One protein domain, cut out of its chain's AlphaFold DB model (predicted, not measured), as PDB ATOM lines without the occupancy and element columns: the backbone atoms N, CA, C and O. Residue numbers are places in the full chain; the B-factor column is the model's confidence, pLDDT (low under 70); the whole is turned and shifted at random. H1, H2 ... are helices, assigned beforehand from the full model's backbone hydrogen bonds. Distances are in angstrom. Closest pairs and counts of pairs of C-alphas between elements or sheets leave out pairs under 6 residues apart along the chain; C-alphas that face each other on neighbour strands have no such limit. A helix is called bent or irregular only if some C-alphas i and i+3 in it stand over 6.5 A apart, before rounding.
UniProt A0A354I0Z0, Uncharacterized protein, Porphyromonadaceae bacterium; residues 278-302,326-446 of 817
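What this domain is: This is residues 278 to 302 and 326 to 446 of the 817 residues of an uncharacterized protein of Porphyromonadaceae bacterium (UniProt A0A354I0Z0). One very long helix, H2, runs nearly the whole length of a thin, extended model, and the chain after it folds back along one side of it as a string of three shorter helices, H3, H4 and H5. H1 crosses H2 like an X near the end where H2 begins, and H3 sits slantwise at the other end; in H5, residues 437 to 443 stand free. The printed part has 146 residues with five named helices, in the order H1, H2, H3, H4, H5, and no named strand; the class is all helix. It is extended, with a radius of gyration of the C-alphas of 26.3 A, and its outline is a rod of 86 by 37 by 16 A.

Where its parts are: H2, residues 326 to 386, is 85.4 A long, from C-alpha 326 at (420.492, 491.501, 399.233) to C-alpha 386 at (430.261, 451.556, 324.439). H3, residues 392 to 404, is 18.1 A long, and H4, residues 406 to 427, is 31.3 A long. H5, residues 429 to 446, is 23.4 A long and ends with C-alpha 446 at (442.173, 487.443, 393.764). It is irregular, with C-alphas 439 and 442 8.0 A apart, and has a kink of 68 degrees near residue 440. H1, residues 278 to 301, is 34.5 A long and begins with C-alpha 278 at (447.404, 488.048, 371.918).

How they stand to each other: H2 is the hub and touches the four other helices, each running the opposite way to it. With residues 334 to 349 alone it touches H1 at a steep tilt of 65 degrees; their closest C-alphas, of Gly 290 and Gly 341, are 4.4 A apart. With residues 370 to 385 alone it touches H3 at a steep tilt of 57 degrees; the closest C-alphas, of Gly 374 and Gly 399, are 3.9 A apart. With residues 353 to 371 alone it touches H4 at a shallow tilt of 10 degrees; the closest C-alphas, of Lys 364 and Gly 413, are 4.6 A apart. Residues 346 to 353 of H2 touch residues 429 to 433 of H5, the closest C-alphas being those of Leu 350 and Phe 429, 6.2 A apart. H3 and H4 meet only through their link, as do H4 and H5. H1 is apart from H3, H4 and H5. In H1, H2, H3 and H4 every O i to N i+4 pair is within hydrogen-bond range; in H5, 11 of 14 are.

The domain as a whole: The two C-alphas farthest apart, those of Pro 327 and Lys 388, are 86.3 A apart. Residues 303 to 325, in the link from H1 to H2, are not printed, and C-alphas 302 and 326 are 12.4 A apart across this cut. The links from H2 to H3, H3 to H4 and H4 to H5 are tight. The mean pLDDT of the printed part is 84.8, and no printed residue is under 70.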
ATOM      1  N   THR A 278     448.657 487.953 372.682       72.62
ATOM      2  CA  THR A 278     447.404 488.048 371.918       72.62
ATOM      3  C   THR A 278     446.309 487.134 372.484       72.62
ATOM      4  O   THR A 278     445.158 487.554 372.601       72.62
ATOM      5  N   MET A 279     446.658 485.911 372.902       74.69
ATOM      6  CA  MET A 279     445.727 484.947 373.516       74.69
ATOM      7  C   MET A 279     445.178 485.463 374.851       74.69
ATOM      8  O   MET A 279     443.970 485.407 375.086       74.69
ATOM      9  N   PHE A 280     446.042 486.047 375.689       77.12
ATOM     10  CA  PHE A 280     445.635 486.696 376.938       77.12
ATOM     11  C   PHE A 280     444.641 487.837 376.696       77.12
ATOM     12  O   PHE A 280     443.604 487.899 377.355       77.12
ATOM     13  N   VAL A 281     444.920 488.717 375.729       81.69
ATOM     14  CA  VAL A 281     444.032 489.843 375.395       81.69
ATOM     15  C   VAL A 281     442.670 489.346 374.904       81.69
ATOM     16  O   VAL A 281     441.640 489.830 375.374       81.69
ATOM     17  N   ILE A 282     442.643 488.350 374.011       84.12
ATOM     18  CA  ILE A 282     441.393 487.760 373.508       84.12
ATOM     19  C   ILE A 282     440.594 487.128 374.655       84.12
ATOM     20  O   ILE A 282     439.393 487.376 374.769       84.12
ATOM     21  N   MET A 283     441.245 486.366 375.538       86.69
ATOM     22  CA  MET A 283     440.592 485.759 376.701       86.69
ATOM     23  C   MET A 283     439.980 486.818 377.626       86.69
ATOM     24  O   MET A 283     438.839 486.656 378.058       86.69
ATOM     25  N   ILE A 284     440.699 487.910 377.912       87.19
ATOM     26  CA  ILE A 284     440.196 489.004 378.754       87.19
ATOM     27  C   ILE A 284     438.953 489.632 378.120       87.19
ATOM     28  O   ILE A 284     437.936 489.786 378.795       87.19
ATOM     29  N   ILE A 285     438.999 489.941 376.820       91.06
ATOM     30  CA  ILE A 285     437.862 490.522 376.092       91.06
ATOM     31  C   ILE A 285     436.647 489.588 376.154       91.06
ATOM     32  O   ILE A 285     435.555 490.025 376.518       91.06
ATOM     33  N   LEU A 286     436.831 488.298 375.856       91.12
ATOM     34  CA  LEU A 286     435.762 487.297 375.918       91.12
ATOM     35  C   LEU A 286     435.199 487.142 377.336       91.12
ATOM     36  O   LEU A 286     433.987 487.030 377.504       91.12
ATOM     37  N   THR A 287     436.059 487.190 378.355       91.88
ATOM     38  CA  THR A 287     435.658 487.100 379.765       91.88
ATOM     39  C   THR A 287     434.801 488.296 380.171       91.88
ATOM     40  O   THR A 287     433.742 488.112 380.769       91.88
ATOM     41  N   VAL A 288     435.205 489.516 379.803       92.62
ATOM     42  CA  VAL A 288     434.448 490.745 380.091       92.62
ATOM     43  C   VAL A 288     433.098 490.740 379.374       92.62
ATOM     44  O   VAL A 288     432.083 491.060 379.990       92.62
ATOM     45  N   LEU A 289     433.061 490.336 378.101       93.31
ATOM     46  CA  LEU A 289     431.816 490.227 377.335       93.31
ATOM     47  C   LEU A 289     430.872 489.172 377.925       93.31
ATOM     48  O   LEU A 289     429.688 489.448 378.116       93.31
ATOM     49  N   GLY A 290     431.390 487.985 378.255       91.94
ATOM     50  CA  GLY A 290     430.614 486.903 378.861       91.94
ATOM     51  C   GLY A 290     430.061 487.281 380.237       91.94
ATOM     52  O   GLY A 290     428.873 487.094 380.497       91.94
ATOM     53  N   ALA A 291     430.891 487.884 381.092       92.75
ATOM     54  CA  ALA A 291     430.461 488.379 382.395       92.75
ATOM     55  C   ALA A 291     429.417 489.501 382.258       92.75
ATOM     56  O   ALA A 291     428.408 489.477 382.957       92.75
ATOM     57  N   GLY A 292     429.615 490.446 381.332       92.25
ATOM     58  CA  GLY A 292     428.671 491.535 381.069       92.25
ATOM     59  C   GLY A 292     427.305 491.041 380.591       92.25
ATOM     60  O   GLY A 292     426.280 491.511 381.084       92.25
ATOM     61  N   LEU A 293     427.275 490.049 379.696       92.06
ATOM     62  CA  LEU A 293     426.036 489.401 379.258       92.06
ATOM     63  C   LEU A 293     425.335 488.665 380.404       92.06
ATOM     64  O   LEU A 293     424.120 488.791 380.548       92.06
ATOM     65  N   ALA A 294     426.083 487.937 381.237       90.50
ATOM     66  CA  ALA A 294     425.526 487.236 382.391       90.50
ATOM     67  C   ALA A 294     424.943 488.211 383.430       90.50
ATOM     68  O   ALA A 294     423.853 487.976 383.942       90.50
ATOM     69  N   ILE A 295     425.625 489.333 383.687       92.00
ATOM     70  CA  ILE A 295     425.135 490.400 384.570       92.00
ATOM     71  C   ILE A 295     423.867 491.037 383.995       92.00
ATOM     72  O   ILE A 295     422.893 491.208 384.723       92.00
ATOM     73  N   TRP A 296     423.860 491.369 382.701       91.75
ATOM     74  CA  TRP A 296     422.703 491.973 382.037       91.75
ATOM     75  C   TRP A 296     421.480 491.048 382.063       91.75
ATOM     76  O   TRP A 296     420.393 491.483 382.432       91.75
ATOM     77  N   TYR A 297     421.671 489.766 381.746       90.06
ATOM     78  CA  TYR A 297     420.619 488.756 381.835       90.06
ATOM     79  C   TYR A 297     420.112 488.597 383.274       90.06
ATOM     80  O   TYR A 297     418.907 488.577 383.512       90.06
ATOM     81  N   GLY A 298     421.026 488.561 384.248       86.44
ATOM     82  CA  GLY A 298     420.693 488.507 385.668       86.44
ATOM     83  C   GLY A 298     419.870 489.691 386.162       86.44
ATOM     84  O   GLY A 298     418.926 489.515 386.929       86.44
ATOM     85  N   ALA A 299     420.222 490.889 385.703       87.44
ATOM     86  CA  ALA A 299     419.511 492.114 386.030       87.44
ATOM     87  C   ALA A 299     418.105 492.159 385.416       87.44
ATOM     88  O   ALA A 299     417.210 492.704 386.044       87.44
ATOM     89  N   ALA A 300     417.918 491.610 384.212       88.19
ATOM     90  CA  ALA A 300     416.638 491.651 383.506       88.19
ATOM     91  C   ALA A 300     415.655 490.547 383.934       88.19
ATOM     92  O   ALA A 300     414.452 490.778 383.906       88.19
ATOM     93  N   GLU A 301     416.153 489.356 384.280       89.88
ATOM     94  CA  GLU A 301     415.308 488.174 384.524       89.88
ATOM     95  C   GLU A 301     415.099 487.870 386.015       89.88
ATOM     96  O   GLU A 301     414.082 487.297 386.399       89.88
ATOM     97  N   PHE A 302     416.068 488.214 386.870       83.94
ATOM     98  CA  PHE A 302     416.077 487.802 388.280       83.94
ATOM     99  C   PHE A 302     416.063 488.973 389.273       83.94
ATOM    100  O   PHE A 302     416.207 488.726 390.471       83.94
ATOM    101  N   ARG A 326     420.612 491.351 400.699       89.06
ATOM    102  CA  ARG A 326     420.492 491.501 399.233       89.06
ATOM    103  C   ARG A 326     421.753 492.055 398.548       89.06
ATOM    104  O   ARG A 326     422.182 491.459 397.564       89.06
ATOM    105  N   PRO A 327     422.427 493.101 399.061       91.06
ATOM    106  CA  PRO A 327     423.655 493.595 398.438       91.06
ATOM    107  C   PRO A 327     424.787 492.569 398.386       91.06
ATOM    108  O   PRO A 327     425.516 492.512 397.402       91.06
ATOM    109  N   TYR A 328     424.911 491.718 399.406       91.06
ATOM    110  CA  TYR A 328     425.900 490.641 399.402       91.06
ATOM    111  C   TYR A 328     425.563 489.584 398.350       91.06
ATOM    112  O   TYR A 328     426.463 489.105 397.668       91.06
ATOM    113  N   GLN A 329     424.277 489.266 398.159       90.06
ATOM    114  CA  GLN A 329     423.842 488.378 397.076       90.06
ATOM    115  C   GLN A 329     424.170 488.960 395.701       90.06
ATOM    116  O   GLN A 329     424.686 488.235 394.859       90.06
ATOM    117  N   ALA A 330     423.947 490.258 395.489       90.81
ATOM    118  CA  ALA A 330     424.278 490.924 394.230       90.81
ATOM    119  C   ALA A 330     425.787 490.886 393.922       90.81
ATOM    120  O   ALA A 330     426.194 490.630 392.787       90.81
ATOM    121  N   VAL A 331     426.636 491.074 394.938       92.44
ATOM    122  CA  VAL A 331     428.095 490.943 394.785       92.44
ATOM    123  C   VAL A 331     428.499 489.490 394.512       92.44
ATOM    124  O   VAL A 331     429.307 489.249 393.618       92.44
ATOM    125  N   LEU A 332     427.909 488.514 395.212       92.06
ATOM    126  CA  LEU A 332     428.152 487.086 394.965       92.06
ATOM    127  C   LEU A 332     427.694 486.647 393.568       92.06
ATOM    128  O   LEU A 332     428.378 485.859 392.921       92.06
ATOM    129  N   TYR A 333     426.571 487.178 393.086       91.88
ATOM    130  CA  TYR A 333     426.092 486.939 391.729       91.88
ATOM    131  C   TYR A 333     427.078 487.498 390.701       91.88
ATOM    132  O   TYR A 333     427.509 486.776 389.809       91.88
ATOM    133  N   THR A 334     427.527 488.742 390.895       90.94
ATOM    134  CA  THR A 334     428.539 489.385 390.039       90.94
ATOM    135  C   THR A 334     429.843 488.575 390.007       90.94
ATOM    136  O   THR A 334     430.407 488.351 388.939       90.94
ATOM    137  N   MET A 335     430.293 488.071 391.160       93.00
ATOM    138  CA  MET A 335     431.439 487.161 391.268       93.00
ATOM    139  C   MET A 335     431.224 485.871 390.459       93.00
ATOM    140  O   MET A 335     432.108 485.453 389.711       93.00
ATOM    141  N   GLY A 336     430.037 485.267 390.565       91.75
ATOM    142  CA  GLY A 336     429.648 484.108 389.762       91.75
ATOM    143  C   GLY A 336     429.672 484.399 388.258       91.75
ATOM    144  O   GLY A 336     430.206 483.598 387.497       91.75
ATOM    145  N   CYS A 337     429.179 485.562 387.824       92.50
ATOM    146  CA  CYS A 337     429.218 485.984 386.422       92.50
ATOM    147  C   CYS A 337     430.649 486.124 385.888       92.50
ATOM    148  O   CYS A 337     430.912 485.710 384.761       92.50
ATOM    149  N   ILE A 338     431.578 486.665 386.686       91.50
ATOM    150  CA  ILE A 338     433.000 486.762 386.313       91.50
ATOM    151  C   ILE A 338     433.596 485.362 386.120       91.50
ATOM    152  O   ILE A 338     434.249 485.108 385.109       91.50
ATOM    153  N   LEU A 339     433.330 484.440 387.050       90.88
ATOM    154  CA  LEU A 339     433.819 483.063 386.967       90.88
ATOM    155  C   LEU A 339     433.250 482.325 385.745       90.88
ATOM    156  O   LEU A 339     433.993 481.677 385.012       90.88
ATOM    157  N   VAL A 340     431.943 482.454 385.497       90.50
ATOM    158  CA  VAL A 340     431.288 481.868 384.320       90.50
ATOM    159  C   VAL A 340     431.852 482.466 383.031       90.50
ATOM    160  O   VAL A 340     432.127 481.718 382.097       90.50
ATOM    161  N   GLY A 341     432.084 483.781 382.986       91.81
ATOM    162  CA  GLY A 341     432.717 484.449 381.848       91.81
ATOM    163  C   GLY A 341     434.123 483.917 381.555       91.81
ATOM    164  O   GLY A 341     434.462 483.702 380.393       91.81
ATOM    165  N   LEU A 342     434.916 483.647 382.597       89.62
ATOM    166  CA  LEU A 342     436.269 483.100 382.468       89.62
ATOM    167  C   LEU A 342     436.255 481.643 381.980       89.62
ATOM    168  O   LEU A 342     437.002 481.278 381.079       89.62
ATOM    169  N   ILE A 343     435.370 480.807 382.525       88.19
ATOM    170  CA  ILE A 343     435.219 479.420 382.060       88.19
ATOM    171  C   ILE A 343     434.730 479.397 380.605       88.19
ATOM    172  O   ILE A 343     435.250 478.642 379.783       88.19
ATOM    173  N   ALA A 344     433.760 480.249 380.263       89.38
ATOM    174  CA  ALA A 344     433.231 480.352 378.910       89.38
ATOM    175  C   ALA A 344     434.298 480.815 377.906       89.38
ATOM    176  O   ALA A 344     434.361 480.266 376.810       89.38
ATOM    177  N   SER A 345     435.159 481.774 378.266       89.38
ATOM    178  CA  SER A 345     436.223 482.247 377.372       89.38
ATOM    179  C   SER A 345     437.251 481.154 377.067       89.38
ATOM    180  O   SER A 345     437.600 480.962 375.901       89.38
ATOM    181  N   ILE A 346     437.653 480.369 378.072       85.44
ATOM    182  CA  ILE A 346     438.545 479.212 377.895       85.44
ATOM    183  C   ILE A 346     437.895 478.157 376.989       85.44
ATOM    184  O   ILE A 346     438.526 477.671 376.050       85.44
ATOM    185  N   LEU A 347     436.618 477.831 377.219       85.69
ATOM    186  CA  LEU A 347     435.888 476.868 376.389       85.69
ATOM    187  C   LEU A 347     435.758 477.339 374.937       85.69
ATOM    188  O   LEU A 347     435.960 476.545 374.023       85.69
ATOM    189  N   VAL A 348     435.464 478.622 374.709       88.00
ATOM    190  CA  VAL A 348     435.387 479.198 373.358       88.00
ATOM    191  C   VAL A 348     436.728 479.071 372.639       88.00
ATOM    192  O   VAL A 348     436.748 478.646 371.487       88.00
ATOM    193  N   LEU A 349     437.845 479.368 373.309       83.62
ATOM    194  CA  LEU A 349     439.181 479.228 372.721       83.62
ATOM    195  C   LEU A 349     439.485 477.774 372.321       83.62
ATOM    196  O   LEU A 349     439.942 477.532 371.204       83.62
ATOM    197  N   LEU A 350     439.150 476.803 373.178       81.50
ATOM    198  CA  LEU A 350     439.317 475.375 372.877       81.50
ATOM    199  C   LEU A 350     438.436 474.918 371.702       81.50
ATOM    200  O   LEU A 350     438.894 474.183 370.825       81.50
ATOM    201  N   ILE A 351     437.183 475.375 371.658       84.94
ATOM    202  CA  ILE A 351     436.230 475.033 370.595       84.94
ATOM    203  C   ILE A 351     436.682 475.610 369.250       84.94
ATOM    204  O   ILE A 351     436.636 474.901 368.248       84.94
ATOM    205  N   VAL A 352     437.147 476.863 369.208       84.31
ATOM    206  CA  VAL A 352     437.637 477.497 367.970       84.31
ATOM    207  C   VAL A 352     438.821 476.717 367.393       84.31
ATOM    208  O   VAL A 352     438.833 476.441 366.191       84.31
ATOM    209  N   GLY A 353     439.762 476.294 368.245       78.44
ATOM    210  CA  GLY A 353     440.879 475.437 367.846       78.44
ATOM    211  C   GLY A 353     440.424 474.108 367.239       78.44
ATOM    212  O   GLY A 353     440.824 473.755 366.128       78.44
ATOM    213  N   GLY A 354     439.530 473.401 367.936       81.69
ATOM    214  CA  GLY A 354     439.010 472.109 367.482       81.69
ATOM    215  C   GLY A 354     438.175 472.194 366.199       81.69
ATOM    216  O   GLY A 354     438.305 471.339 365.323       81.69
ATOM    217  N   ILE A 355     437.351 473.237 366.050       85.50
ATOM    218  CA  ILE A 355     436.538 473.462 364.846       85.50
ATOM    219  C   ILE A 355     437.432 473.716 363.634       85.50
ATOM    220  O   ILE A 355     437.191 473.131 362.580       85.50
ATOM    221  N   PHE A 356     438.465 474.554 363.766       84.19
ATOM    222  CA  PHE A 356     439.368 474.852 362.655       84.19
ATOM    223  C   PHE A 356     440.063 473.586 362.138       84.19
ATOM    224  O   PHE A 356     440.026 473.306 360.939       84.19
ATOM    225  N   TRP A 357     440.609 472.775 363.047       86.06
ATOM    226  CA  TRP A 357     441.225 471.491 362.705       86.06
ATOM    227  C   TRP A 357     440.226 470.511 362.070       86.06
ATOM    228  O   TRP A 357     440.503 469.930 361.019       86.06
ATOM    229  N   GLY A 358     439.025 470.382 362.644       85.00
ATOM    230  CA  GLY A 358     437.970 469.521 362.104       85.00
ATOM    231  C   GLY A 358     437.520 469.929 360.697       85.00
ATOM    232  O   GLY A 358     437.312 469.067 359.843       85.00
ATOM    233  N   ILE A 359     437.425 471.234 360.413       89.75
ATOM    234  CA  ILE A 359     437.090 471.744 359.074       89.75
ATOM    235  C   ILE A 359     438.153 471.329 358.051       89.75
ATOM    236  O   ILE A 359     437.785 470.903 356.956       89.75
ATOM    237  N   MET A 360     439.447 471.388 358.388       89.69
ATOM    238  CA  MET A 360     440.514 470.966 357.465       89.69
ATOM    239  C   MET A 360     440.396 469.482 357.088       89.69
ATOM    240  O   MET A 360     440.519 469.127 355.913       89.69
ATOM    241  N   TRP A 361     440.047 468.623 358.050       88.12
ATOM    242  CA  TRP A 361     439.759 467.207 357.799       88.12
ATOM    243  C   TRP A 361     438.530 466.989 356.915       88.12
ATOM    244  O   TRP A 361     438.559 466.157 356.006       88.12
ATOM    245  N   VAL A 362     437.457 467.754 357.133       89.31
ATOM    246  CA  VAL A 362     436.256 467.690 356.285       89.31
ATOM    247  C   VAL A 362     436.583 468.095 354.847       89.31
ATOM    248  O   VAL A 362     436.159 467.412 353.915       89.31
ATOM    249  N   VAL A 363     437.379 469.150 354.645       89.62
ATOM    250  CA  VAL A 363     437.814 469.578 353.306       89.62
ATOM    251  C   VAL A 363     438.658 468.494 352.628       89.62
ATOM    252  O   VAL A 363     438.395 468.175 351.468       89.62
ATOM    253  N   LYS A 364     439.595 467.853 353.346       89.88
ATOM    254  CA  LYS A 364     440.339 466.683 352.838       89.88
ATOM    255  C   LYS A 364     439.390 465.559 352.406       89.88
ATOM    256  O   LYS A 364     439.545 465.015 351.315       89.88
ATOM    257  N   GLY A 365     438.372 465.257 353.214       88.75
ATOM    258  CA  GLY A 365     437.340 464.272 352.882       88.75
ATOM    259  C   GLY A 365     436.555 464.619 351.612       88.75
ATOM    260  O   GLY A 365     436.347 463.755 350.763       88.75
ATOM    261  N   ILE A 366     436.175 465.889 351.427       89.38
ATOM    262  CA  ILE A 366     435.486 466.363 350.213       89.38
ATOM    263  C   ILE A 366     436.378 466.195 348.975       89.38
ATOM    264  O   ILE A 366     435.900 465.736 347.937       89.38
ATOM    265  N   LEU A 367     437.669 466.524 349.076       88.81
ATOM    266  CA  LEU A 367     438.623 466.356 347.977       88.81
ATOM    267  C   LEU A 367     438.792 464.874 347.584       88.81
ATOM    268  O   LEU A 367     438.788 464.549 346.398       88.81
ATOM    269  N   TRP A 368     438.834 463.963 348.561       87.56
ATOM    270  CA  TRP A 368     438.830 462.514 348.314       87.56
ATOM    271  C   TRP A 368     437.530 462.024 347.659       87.56
ATOM    272  O   TRP A 368     437.563 461.210 346.735       87.56
ATOM    273  N   CYS A 369     436.376 462.550 348.074       87.88
ATOM    274  CA  CYS A 369     435.100 462.262 347.417       87.88
ATOM    275  C   CYS A 369     435.093 462.711 345.945       87.88
ATOM    276  O   CYS A 369     434.570 461.986 345.100       87.88
ATOM    277  N   LEU A 370     435.693 463.864 345.617       86.75
ATOM    278  CA  LEU A 370     435.827 464.338 344.232       86.75
ATOM    279  C   LEU A 370     436.711 463.415 343.383       86.75
ATOM    280  O   LEU A 370     436.389 463.166 342.221       86.75
ATOM    281  N   TYR A 371     437.777 462.863 343.963       88.12
ATOM    282  CA  TYR A 371     438.616 461.863 343.299       88.12
ATOM    283  C   TYR A 371     437.833 460.577 342.971       88.12
ATOM    284  O   TYR A 371     437.819 460.136 341.819       88.12
ATOM    285  N   TYR A 372     437.090 460.016 343.933       88.25
ATOM    286  CA  TYR A 372     436.245 458.838 343.682       88.25
ATOM    287  C   TYR A 372     435.097 459.123 342.706       88.25
ATOM    288  O   TYR A 372     434.751 458.267 341.888       88.25
ATOM    289  N   LEU A 373     434.534 460.333 342.737       89.38
ATOM    290  CA  LEU A 373     433.563 460.781 341.739       89.38
ATOM    291  C   LEU A 373     434.180 460.793 340.331       89.38
ATOM    292  O   LEU A 373     433.513 460.402 339.375       89.38
ATOM    293  N   GLY A 374     435.459 461.164 340.210       87.06
ATOM    294  CA  GLY A 374     436.232 461.065 338.973       87.06
ATOM    295  C   GLY A 374     436.279 459.641 338.411       87.06
ATOM    296  O   GLY A 374     435.972 459.435 337.236       87.06
ATOM    297  N   TRP A 375     436.553 458.642 339.257       87.44
ATOM    298  CA  TRP A 375     436.504 457.222 338.882       87.44
ATOM    299  C   TRP A 375     435.120 456.766 338.425       87.44
ATOM    300  O   TRP A 375     434.996 456.103 337.394       87.44
ATOM    301  N   ILE A 376     434.069 457.155 339.147       87.62
ATOM    302  CA  ILE A 376     432.686 456.821 338.785       87.62
ATOM    303  C   ILE A 376     432.330 457.421 337.416       87.62
ATOM    304  O   ILE A 376     431.788 456.720 336.559       87.62
ATOM    305  N   LEU A 377     432.675 458.690 337.178       86.62
ATOM    306  CA  LEU A 377     432.434 459.376 335.905       86.62
ATOM    307  C   LEU A 377     433.248 458.776 334.750       86.62
ATOM    308  O   LEU A 377     432.719 458.643 333.648       86.62
ATOM    309  N   ALA A 378     434.492 458.358 334.997       85.38
ATOM    310  CA  ALA A 378     435.325 457.689 334.001       85.38
ATOM    311  C   ALA A 378     434.756 456.313 333.609       85.38
ATOM    312  O   ALA A 378     434.659 455.997 332.423       85.38
ATOM    313  N   ILE A 379     434.311 455.513 334.583       86.25
ATOM    314  CA  ILE A 379     433.726 454.187 334.333       86.25
ATOM    315  C   ILE A 379     432.378 454.316 333.610       86.25
ATOM    316  O   ILE A 379     432.162 453.670 332.584       86.25
ATOM    317  N   LEU A 380     431.479 455.176 334.102       83.31
ATOM    318  CA  LEU A 380     430.160 455.389 333.495       83.31
ATOM    319  C   LEU A 380     430.258 456.046 332.114       83.31
ATOM    320  O   LEU A 380     429.550 455.634 331.197       83.31
ATOM    321  N   GLY A 381     431.153 457.022 331.936       81.56
ATOM    322  CA  GLY A 381     431.420 457.657 330.644       81.56
ATOM    323  C   GLY A 381     431.969 456.668 329.615       81.56
ATOM    324  O   GLY A 381     431.523 456.661 328.467       81.56
ATOM    325  N   GLY A 382     432.865 455.769 330.041       81.19
ATOM    326  CA  GLY A 382     433.377 454.678 329.211       81.19
ATOM    327  C   GLY A 382     432.282 453.694 328.794       81.19
ATOM    328  O   GLY A 382     432.158 453.373 327.614       81.19
ATOM    329  N   LEU A 383     431.433 453.271 329.734       82.62
ATOM    330  CA  LEU A 383     430.296 452.386 329.455       82.62
ATOM    331  C   LEU A 383     429.251 453.037 328.530       82.62
ATOM    332  O   LEU A 383     428.757 452.384 327.612       82.62
ATOM    333  N   ALA A 384     428.950 454.325 328.711       78.19
ATOM    334  CA  ALA A 384     428.031 455.072 327.849       78.19
ATOM    335  C   ALA A 384     428.560 455.215 326.409       78.19
ATOM    336  O   ALA A 384     427.791 455.118 325.451       78.19
ATOM    337  N   LEU A 385     429.881 455.358 326.243       76.50
ATOM    338  CA  LEU A 385     430.527 455.361 324.928       76.50
ATOM    339  C   LEU A 385     430.442 454.001 324.226       76.50
ATOM    340  O   LEU A 385     430.184 453.957 323.022       76.50
ATOM    341  N   PHE A 386     430.563 452.894 324.966       77.69
ATOM    342  CA  PHE A 386     430.261 451.556 324.439       77.69
ATOM    343  C   PHE A 386     428.790 451.416 324.013       77.69
ATOM    344  O   PHE A 386     428.496 450.738 323.027       77.69
ATOM    345  N   GLY A 387     427.877 452.110 324.699       77.69
ATOM    346  CA  GLY A 387     426.459 452.230 324.346       77.69
ATOM    347  C   GLY A 387     426.145 453.164 323.165       77.69
ATOM    348  O   GLY A 387     424.978 453.288 322.806       77.69
ATOM    349  N   LYS A 388     427.159 453.782 322.532       73.56
ATOM    350  CA  LYS A 388     427.048 454.783 321.446       73.56
ATOM    351  C   LYS A 388     426.388 456.113 321.840       73.56
ATOM    352  O   LYS A 388     425.965 456.859 320.956       73.56
ATOM    353  N   GLU A 389     426.330 456.452 323.127       75.62
ATOM    354  CA  GLU A 389     425.829 457.760 323.558       75.62
ATOM    355  C   GLU A 389     426.949 458.822 323.575       75.62
ATOM    356  O   GLU A 389     427.941 458.668 324.293       75.62
ATOM    357  N   PRO A 390     426.813 459.939 322.832       70.88
ATOM    358  CA  PRO A 390     427.884 460.929 322.680       70.88
ATOM    359  C   PRO A 390     428.162 461.739 323.959       70.88
ATOM    360  O   PRO A 390     429.265 462.255 324.136       70.88
ATOM    361  N   MET A 391     427.193 461.816 324.880       70.94
ATOM    362  CA  MET A 391     427.341 462.498 326.175       70.94
ATOM    363  C   MET A 391     428.362 461.804 327.100       70.94
ATOM    364  O   MET A 391     428.902 462.444 328.002       70.94
ATOM    365  N   GLY A 392     428.697 460.530 326.844       72.06
ATOM    366  CA  GLY A 392     429.706 459.777 327.597       72.06
ATOM    367  C   GLY A 392     431.133 460.323 327.459       72.06
ATOM    368  O   GLY A 392     431.911 460.222 328.405       72.06
ATOM    369  N   CYS A 393     431.465 460.985 326.339       76.56
ATOM    370  CA  CYS A 393     432.774 461.622 326.131       76.56
ATOM    371  C   CYS A 393     433.083 462.685 327.190       76.56
ATOM    372  O   CYS A 393     434.199 462.743 327.698       76.56
ATOM    373  N   LEU A 394     432.102 463.524 327.531       78.75
ATOM    374  CA  LEU A 394     432.310 464.627 328.468       78.75
ATOM    375  C   LEU A 394     432.519 464.110 329.898       78.75
ATOM    376  O   LEU A 394     433.451 464.544 330.571       78.75
ATOM    377  N   ALA A 395     431.718 463.131 330.330       81.06
ATOM    378  CA  ALA A 395     431.892 462.470 331.625       81.06
ATOM    379  C   ALA A 395     433.246 461.741 331.726       81.06
ATOM    380  O   ALA A 395     433.914 461.831 332.753       81.06
ATOM    381  N   LEU A 396     433.686 461.090 330.642       82.88
ATOM    382  CA  LEU A 396     434.982 460.415 330.574       82.88
ATOM    383  C   LEU A 396     436.156 461.404 330.687       82.88
ATOM    384  O   LEU A 396     437.080 461.158 331.454       82.88
ATOM    385  N   ILE A 397     436.116 462.531 329.967       83.56
ATOM    386  CA  ILE A 397     437.177 463.556 330.008       83.56
ATOM    387  C   ILE A 397     437.282 464.173 331.406       83.56
ATOM    388  O   ILE A 397     438.380 464.280 331.947       83.56
ATOM    389  N   VAL A 398     436.146 464.544 332.003       84.25
ATOM    390  CA  VAL A 398     436.109 465.111 333.360       84.25
ATOM    391  C   VAL A 398     436.574 464.081 334.392       84.25
ATOM    392  O   VAL A 398     437.352 464.422 335.281       84.25
ATOM    393  N   GLY A 399     436.168 462.817 334.248       82.31
ATOM    394  CA  GLY A 399     436.605 461.725 335.116       82.31
ATOM    395  C   GLY A 399     438.113 461.474 335.050       82.31
ATOM    396  O   GLY A 399     438.774 461.452 336.083       82.31
ATOM    397  N   ILE A 400     438.681 461.372 333.842       84.62
ATOM    398  CA  ILE A 400     440.127 461.183 333.633       84.62
ATOM    399  C   ILE A 400     440.926 462.383 334.153       84.62
ATOM    400  O   ILE A 400     441.987 462.190 334.740       84.62
ATOM    401  N   PHE A 401     440.430 463.611 333.978       87.81
ATOM    402  CA  PHE A 401     441.080 464.808 334.515       87.81
ATOM    403  C   PHE A 401     441.143 464.786 336.049       87.81
ATOM    404  O   PHE A 401     442.211 464.999 336.614       87.81
ATOM    405  N   LEU A 402     440.030 464.466 336.721       85.44
ATOM    406  CA  LEU A 402     439.983 464.370 338.185       85.44
ATOM    407  C   LEU A 402     440.901 463.265 338.729       85.44
ATOM    408  O   LEU A 402     441.564 463.481 339.740       85.44
ATOM    409  N   ILE A 403     440.994 462.124 338.035       86.62
ATOM    410  CA  ILE A 403     441.952 461.055 338.363       86.62
ATOM    411  C   ILE A 403     443.393 461.535 338.136       86.62
ATOM    412  O   ILE A 403     444.250 461.337 338.987       86.62
ATOM    413  N   GLY A 404     443.676 462.226 337.028       83.25
ATOM    414  CA  GLY A 404     445.008 462.774 336.740       83.25
ATOM    415  C   GLY A 404     445.481 463.827 337.753       83.25
ATOM    416  O   GLY A 404     446.683 464.052 337.895       83.25
ATOM    417  N   CYS A 405     444.550 464.445 338.483       87.19
ATOM    418  CA  CYS A 405     444.823 465.370 339.579       87.19
ATOM    419  C   CYS A 405     445.019 464.691 340.949       87.19
ATOM    420  O   CYS A 405     445.188 465.413 341.929       87.19
ATOM    421  N   GLU A 406     445.035 463.357 341.047       86.69
ATOM    422  CA  GLU A 406     445.215 462.590 342.296       86.69
ATOM    423  C   GLU A 406     446.360 463.116 343.167       86.69
ATOM    424  O   GLU A 406     446.136 463.536 344.300       86.69
ATOM    425  N   ASN A 407     447.562 463.217 342.597       85.12
ATOM    426  CA  ASN A 407     448.747 463.693 343.314       85.12
ATOM    427  C   ASN A 407     448.591 465.130 343.839       85.12
ATOM    428  O   ASN A 407     449.190 465.495 344.848       85.12
ATOM    429  N   TRP A 408     447.815 465.970 343.145       89.75
ATOM    430  CA  TRP A 408     447.520 467.328 343.604       89.75
ATOM    431  C   TRP A 408     446.487 467.306 344.735       89.75
ATOM    432  O   TRP A 408     446.700 467.959 345.751       89.75
ATOM    433  N   ILE A 409     445.423 466.510 344.599       86.06
ATOM    434  CA  ILE A 409     444.371 466.336 345.609       86.06
ATOM    435  C   ILE A 409     444.946 465.798 346.925       86.06
ATOM    436  O   ILE A 409     444.673 466.362 347.985       86.06
ATOM    437  N   GLU A 410     445.763 464.747 346.862       85.31
ATOM    438  CA  GLU A 410     446.391 464.138 348.035       85.31
ATOM    439  C   GLU A 410     447.351 465.126 348.708       85.31
ATOM    440  O   GLU A 410     447.220 465.406 349.900       85.31
ATOM    441  N   ARG A 411     448.238 465.762 347.930       88.50
ATOM    442  CA  ARG A 411     449.192 466.749 348.451       88.50
ATOM    443  C   ARG A 411     448.505 467.965 349.071       88.50
ATOM    444  O   ARG A 411     448.948 468.440 350.113       88.50
ATOM    445  N   THR A 412     447.448 468.488 348.452       87.50
ATOM    446  CA  THR A 412     446.679 469.614 348.998       87.50
ATOM    447  C   THR A 412     445.890 469.199 350.240       87.50
ATOM    448  O   THR A 412     445.836 469.967 351.197       87.50
ATOM    449  N   GLY A 413     445.332 467.987 350.270       87.31
ATOM    450  CA  GLY A 413     444.663 467.438 351.449       87.31
ATOM    451  C   GLY A 413     445.599 467.294 352.651       87.31
ATOM    452  O   GLY A 413     445.252 467.744 353.740       87.31
ATOM    453  N   GLU A 414     446.795 466.729 352.455       89.25
ATOM    454  CA  GLU A 414     447.804 466.620 353.521       89.25
ATOM    455  C   GLU A 414     448.348 467.986 353.947       89.25
ATOM    456  O   GLU A 414     448.533 468.236 355.135       89.25
ATOM    457  N   MET A 415     448.530 468.916 353.005       89.94
ATOM    458  CA  MET A 415     448.945 470.283 353.322       89.94
ATOM    459  C   MET A 415     447.917 471.017 354.196       89.94
ATOM    460  O   MET A 415     448.307 471.710 355.131       89.94
ATOM    461  N   LEU A 416     446.617 470.857 353.925       86.12
ATOM    462  CA  LEU A 416     445.547 471.477 354.717       86.12
ATOM    463  C   LEU A 416     445.437 470.873 356.123       86.12
ATOM    464  O   LEU A 416     445.261 471.614 357.089       86.12
ATOM    465  N   VAL A 417     445.564 469.549 356.255       88.44
ATOM    466  CA  VAL A 417     445.600 468.900 357.576       88.44
ATOM    467  C   VAL A 417     446.845 469.325 358.350       88.44
ATOM    468  O   VAL A 417     446.708 469.746 359.495       88.44
ATOM    469  N   GLY A 418     448.016 469.356 357.707       86.06
ATOM    470  CA  GLY A 418     449.250 469.856 358.315       86.06
ATOM    471  C   GLY A 418     449.162 471.329 358.730       86.06
ATOM    472  O   GLY A 418     449.706 471.716 359.757       86.06
ATOM    473  N   TRP A 419     448.423 472.171 357.997       84.88
ATOM    474  CA  TRP A 419     448.111 473.535 358.444       84.88
ATOM    475  C   TRP A 419     447.234 473.554 359.700       84.88
ATOM    476  O   TRP A 419     447.467 474.369 360.590       84.88
ATOM    477  N   GLY A 420     446.242 472.664 359.788       82.56
ATOM    478  CA  GLY A 420     445.415 472.497 360.983       82.56
ATOM    479  C   GLY A 420     446.210 472.006 362.197       82.56
ATOM    480  O   GLY A 420     446.008 472.511 363.299       82.56
ATOM    481  N   GLU A 421     447.125 471.056 362.000       81.62
ATOM    482  CA  GLU A 421     448.022 470.529 363.039       81.62
ATOM    483  C   GLU A 421     449.012 471.597 363.511       81.62
ATOM    484  O   GLU A 421     449.048 471.898 364.701       81.62
ATOM    485  N   ASN A 422     449.688 472.285 362.585       82.00
ATOM    486  CA  ASN A 422     450.575 473.407 362.908       82.00
ATOM    487  C   ASN A 422     449.841 474.533 363.650       82.00
ATOM    488  O   ASN A 422     450.420 475.173 364.522       82.00
ATOM    489  N   PHE A 423     448.571 474.798 363.321       80.62
ATOM    490  CA  PHE A 423     447.762 475.774 364.049       80.62
ATOM    491  C   PHE A 423     447.476 475.320 365.486       80.62
ATOM    492  O   PHE A 423     447.614 476.126 366.403       80.62
ATOM    493  N   LEU A 424     447.112 474.052 365.708       75.69
ATOM    494  CA  LEU A 424     446.886 473.512 367.055       75.69
ATOM    495  C   LEU A 424     448.170 473.472 367.891       75.69
ATOM    496  O   LEU A 424     448.130 473.842 369.064       75.69
ATOM    497  N   GLU A 425     449.290 473.068 367.293       74.19
ATOM    498  CA  GLU A 425     450.597 473.025 367.952       74.19
ATOM    499  C   GLU A 425     451.123 474.431 368.256       74.19
ATOM    500  O   GLU A 425     451.539 474.701 369.379       74.19
ATOM    501  N   SER A 426     451.031 475.365 367.303       70.88
ATOM    502  CA  SER A 426     451.485 476.747 367.495       70.88
ATOM    503  C   SER A 426     450.602 477.532 368.466       70.88
ATOM    504  O   SER A 426     451.111 478.394 369.187       70.88
ATOM    505  N   ALA A 427     449.293 477.271 368.485       70.12
ATOM    506  CA  ALA A 427     448.374 477.923 369.411       70.12
ATOM    507  C   ALA A 427     448.384 477.289 370.809       70.12
ATOM    508  O   ALA A 427     448.028 477.976 371.765       70.12
ATOM    509  N   ASN A 428     448.748 476.003 370.921       74.50
ATOM    510  CA  ASN A 428     448.854 475.212 372.152       74.50
ATOM    511  C   ASN A 428     447.778 475.561 373.201       74.50
ATOM    512  O   ASN A 428     448.072 475.835 374.365       74.50
ATOM    513  N   PHE A 429     446.504 475.579 372.791       73.06
ATOM    514  CA  PHE A 429     445.398 476.031 373.648       73.06
ATOM    515  C   PHE A 429     445.299 475.248 374.966       73.06
ATOM    516  O   PHE A 429     444.892 475.795 375.992       73.06
ATOM    517  N   PHE A 430     445.683 473.969 374.947       71.19
ATOM    518  CA  PHE A 430     445.699 473.116 376.130       71.19
ATOM    519  C   PHE A 430     446.842 473.480 377.089       71.19
ATOM    520  O   PHE A 430     446.598 473.644 378.284       71.19
ATOM    521  N   GLY A 431     448.062 473.683 376.576       72.38
ATOM    522  CA  GLY A 431     449.195 474.165 377.369       72.38
ATOM    523  C   GLY A 431     448.964 475.572 377.922       72.38
ATOM    524  O   GLY A 431     449.249 475.826 379.089       72.38
ATOM    525  N   PHE A 432     448.342 476.454 377.137       76.06
ATOM    526  CA  PHE A 432     447.908 477.777 377.588       76.06
ATOM    527  C   PHE A 432     446.898 477.689 378.745       76.06
ATOM    528  O   PHE A 432     447.070 478.350 379.769       76.06
ATOM    529  N   GLY A 433     445.870 476.838 378.624       74.62
ATOM    530  CA  GLY A 433     444.863 476.635 379.671       74.62
ATOM    531  C   GLY A 433     445.431 476.042 380.965       74.62
ATOM    532  O   GLY A 433     445.123 476.529 382.053       74.62
ATOM    533  N   LEU A 434     446.297 475.026 380.865       74.50
ATOM    534  CA  LEU A 434     446.992 474.455 382.023       74.50
ATOM    535  C   LEU A 434     447.938 475.464 382.671       74.50
ATOM    536  O   LEU A 434     447.946 475.606 383.891       74.50
ATOM    537  N   GLY A 435     448.694 476.199 381.861       74.25
ATOM    538  CA  GLY A 435     449.651 477.179 382.339       74.25
ATOM    539  C   GLY A 435     449.017 478.409 382.997       74.25
ATOM    540  O   GLY A 435     449.608 478.983 383.912       74.25
ATOM    541  N   LEU A 436     447.791 478.781 382.606       78.31
ATOM    542  CA  LEU A 436     446.967 479.746 383.345       78.31
ATOM    543  C   LEU A 436     446.658 479.253 384.762       78.31
ATOM    544  O   LEU A 436     446.735 480.024 385.716       78.31
ATOM    545  N   PHE A 437     446.326 477.971 384.912       78.31
ATOM    546  CA  PHE A 437     446.020 477.398 386.217       78.31
ATOM    547  C   PHE A 437     447.279 477.193 387.072       78.31
ATOM    548  O   PHE A 437     447.255 477.469 388.263       78.31
ATOM    549  N   THR A 438     448.406 476.763 386.506       74.38
ATOM    550  CA  THR A 438     449.627 476.553 387.303       74.38
ATOM    551  C   THR A 438     450.280 477.864 387.736       74.38
ATOM    552  O   THR A 438     450.701 477.973 388.885       74.38
ATOM    553  N   ASN A 439     450.325 478.875 386.861       76.12
ATOM    554  CA  ASN A 439     451.085 480.105 387.113       76.12
ATOM    555  C   ASN A 439     450.236 481.287 387.620       76.12
ATOM    556  O   ASN A 439     450.792 482.208 388.220       76.12
ATOM    557  N   PHE A 440     448.915 481.288 387.381       83.31
ATOM    558  CA  PHE A 440     448.039 482.442 387.648       83.31
ATOM    559  C   PHE A 440     446.759 482.112 388.446       83.31
ATOM    560  O   PHE A 440     445.852 482.948 388.514       83.31
ATOM    561  N   TRP A 441     446.633 480.926 389.059       83.12
ATOM    562  CA  TRP A 441     445.435 480.576 389.846       83.12
ATOM    563  C   TRP A 441     445.170 481.544 391.009       83.12
ATOM    564  O   TRP A 441     444.018 481.873 391.294       83.12
ATOM    565  N   ASP A 442     446.229 482.021 391.659       84.50
ATOM    566  CA  ASP A 442     446.198 482.989 392.753       84.50
ATOM    567  C   ASP A 442     445.638 484.341 392.290       84.50
ATOM    568  O   ASP A 442     444.753 484.904 392.939       84.50
ATOM    569  N   VAL A 443     446.070 484.816 391.121       85.19
ATOM    570  CA  VAL A 443     445.561 486.039 390.483       85.19
ATOM    571  C   VAL A 443     444.085 485.895 390.118       85.19
ATOM    572  O   VAL A 443     443.298 486.810 390.367       85.19
ATOM    573  N   ILE A 444     443.686 484.748 389.560       86.00
ATOM    574  CA  ILE A 444     442.287 484.472 389.200       86.00
ATOM    575  C   ILE A 444     441.405 484.503 390.452       86.00
ATOM    576  O   ILE A 444     440.373 485.176 390.457       86.00
ATOM    577  N   ILE A 445     441.820 483.838 391.534       88.38
ATOM    578  CA  ILE A 445     441.107 483.883 392.816       88.38
ATOM    579  C   ILE A 445     441.036 485.319 393.335       88.38
ATOM    580  O   ILE A 445     439.962 485.770 393.732       88.38
ATOM    581  N   LEU A 446     442.143 486.061 393.300       88.00
ATOM    582  CA  LEU A 446     442.173 487.443 393.764       88.00
ATOM    583  C   LEU A 446     441.183 488.319 392.988       88.00
ATOM    584  O   LEU A 446     440.426 489.053 393.613       88.00
TER     585      LEU A 446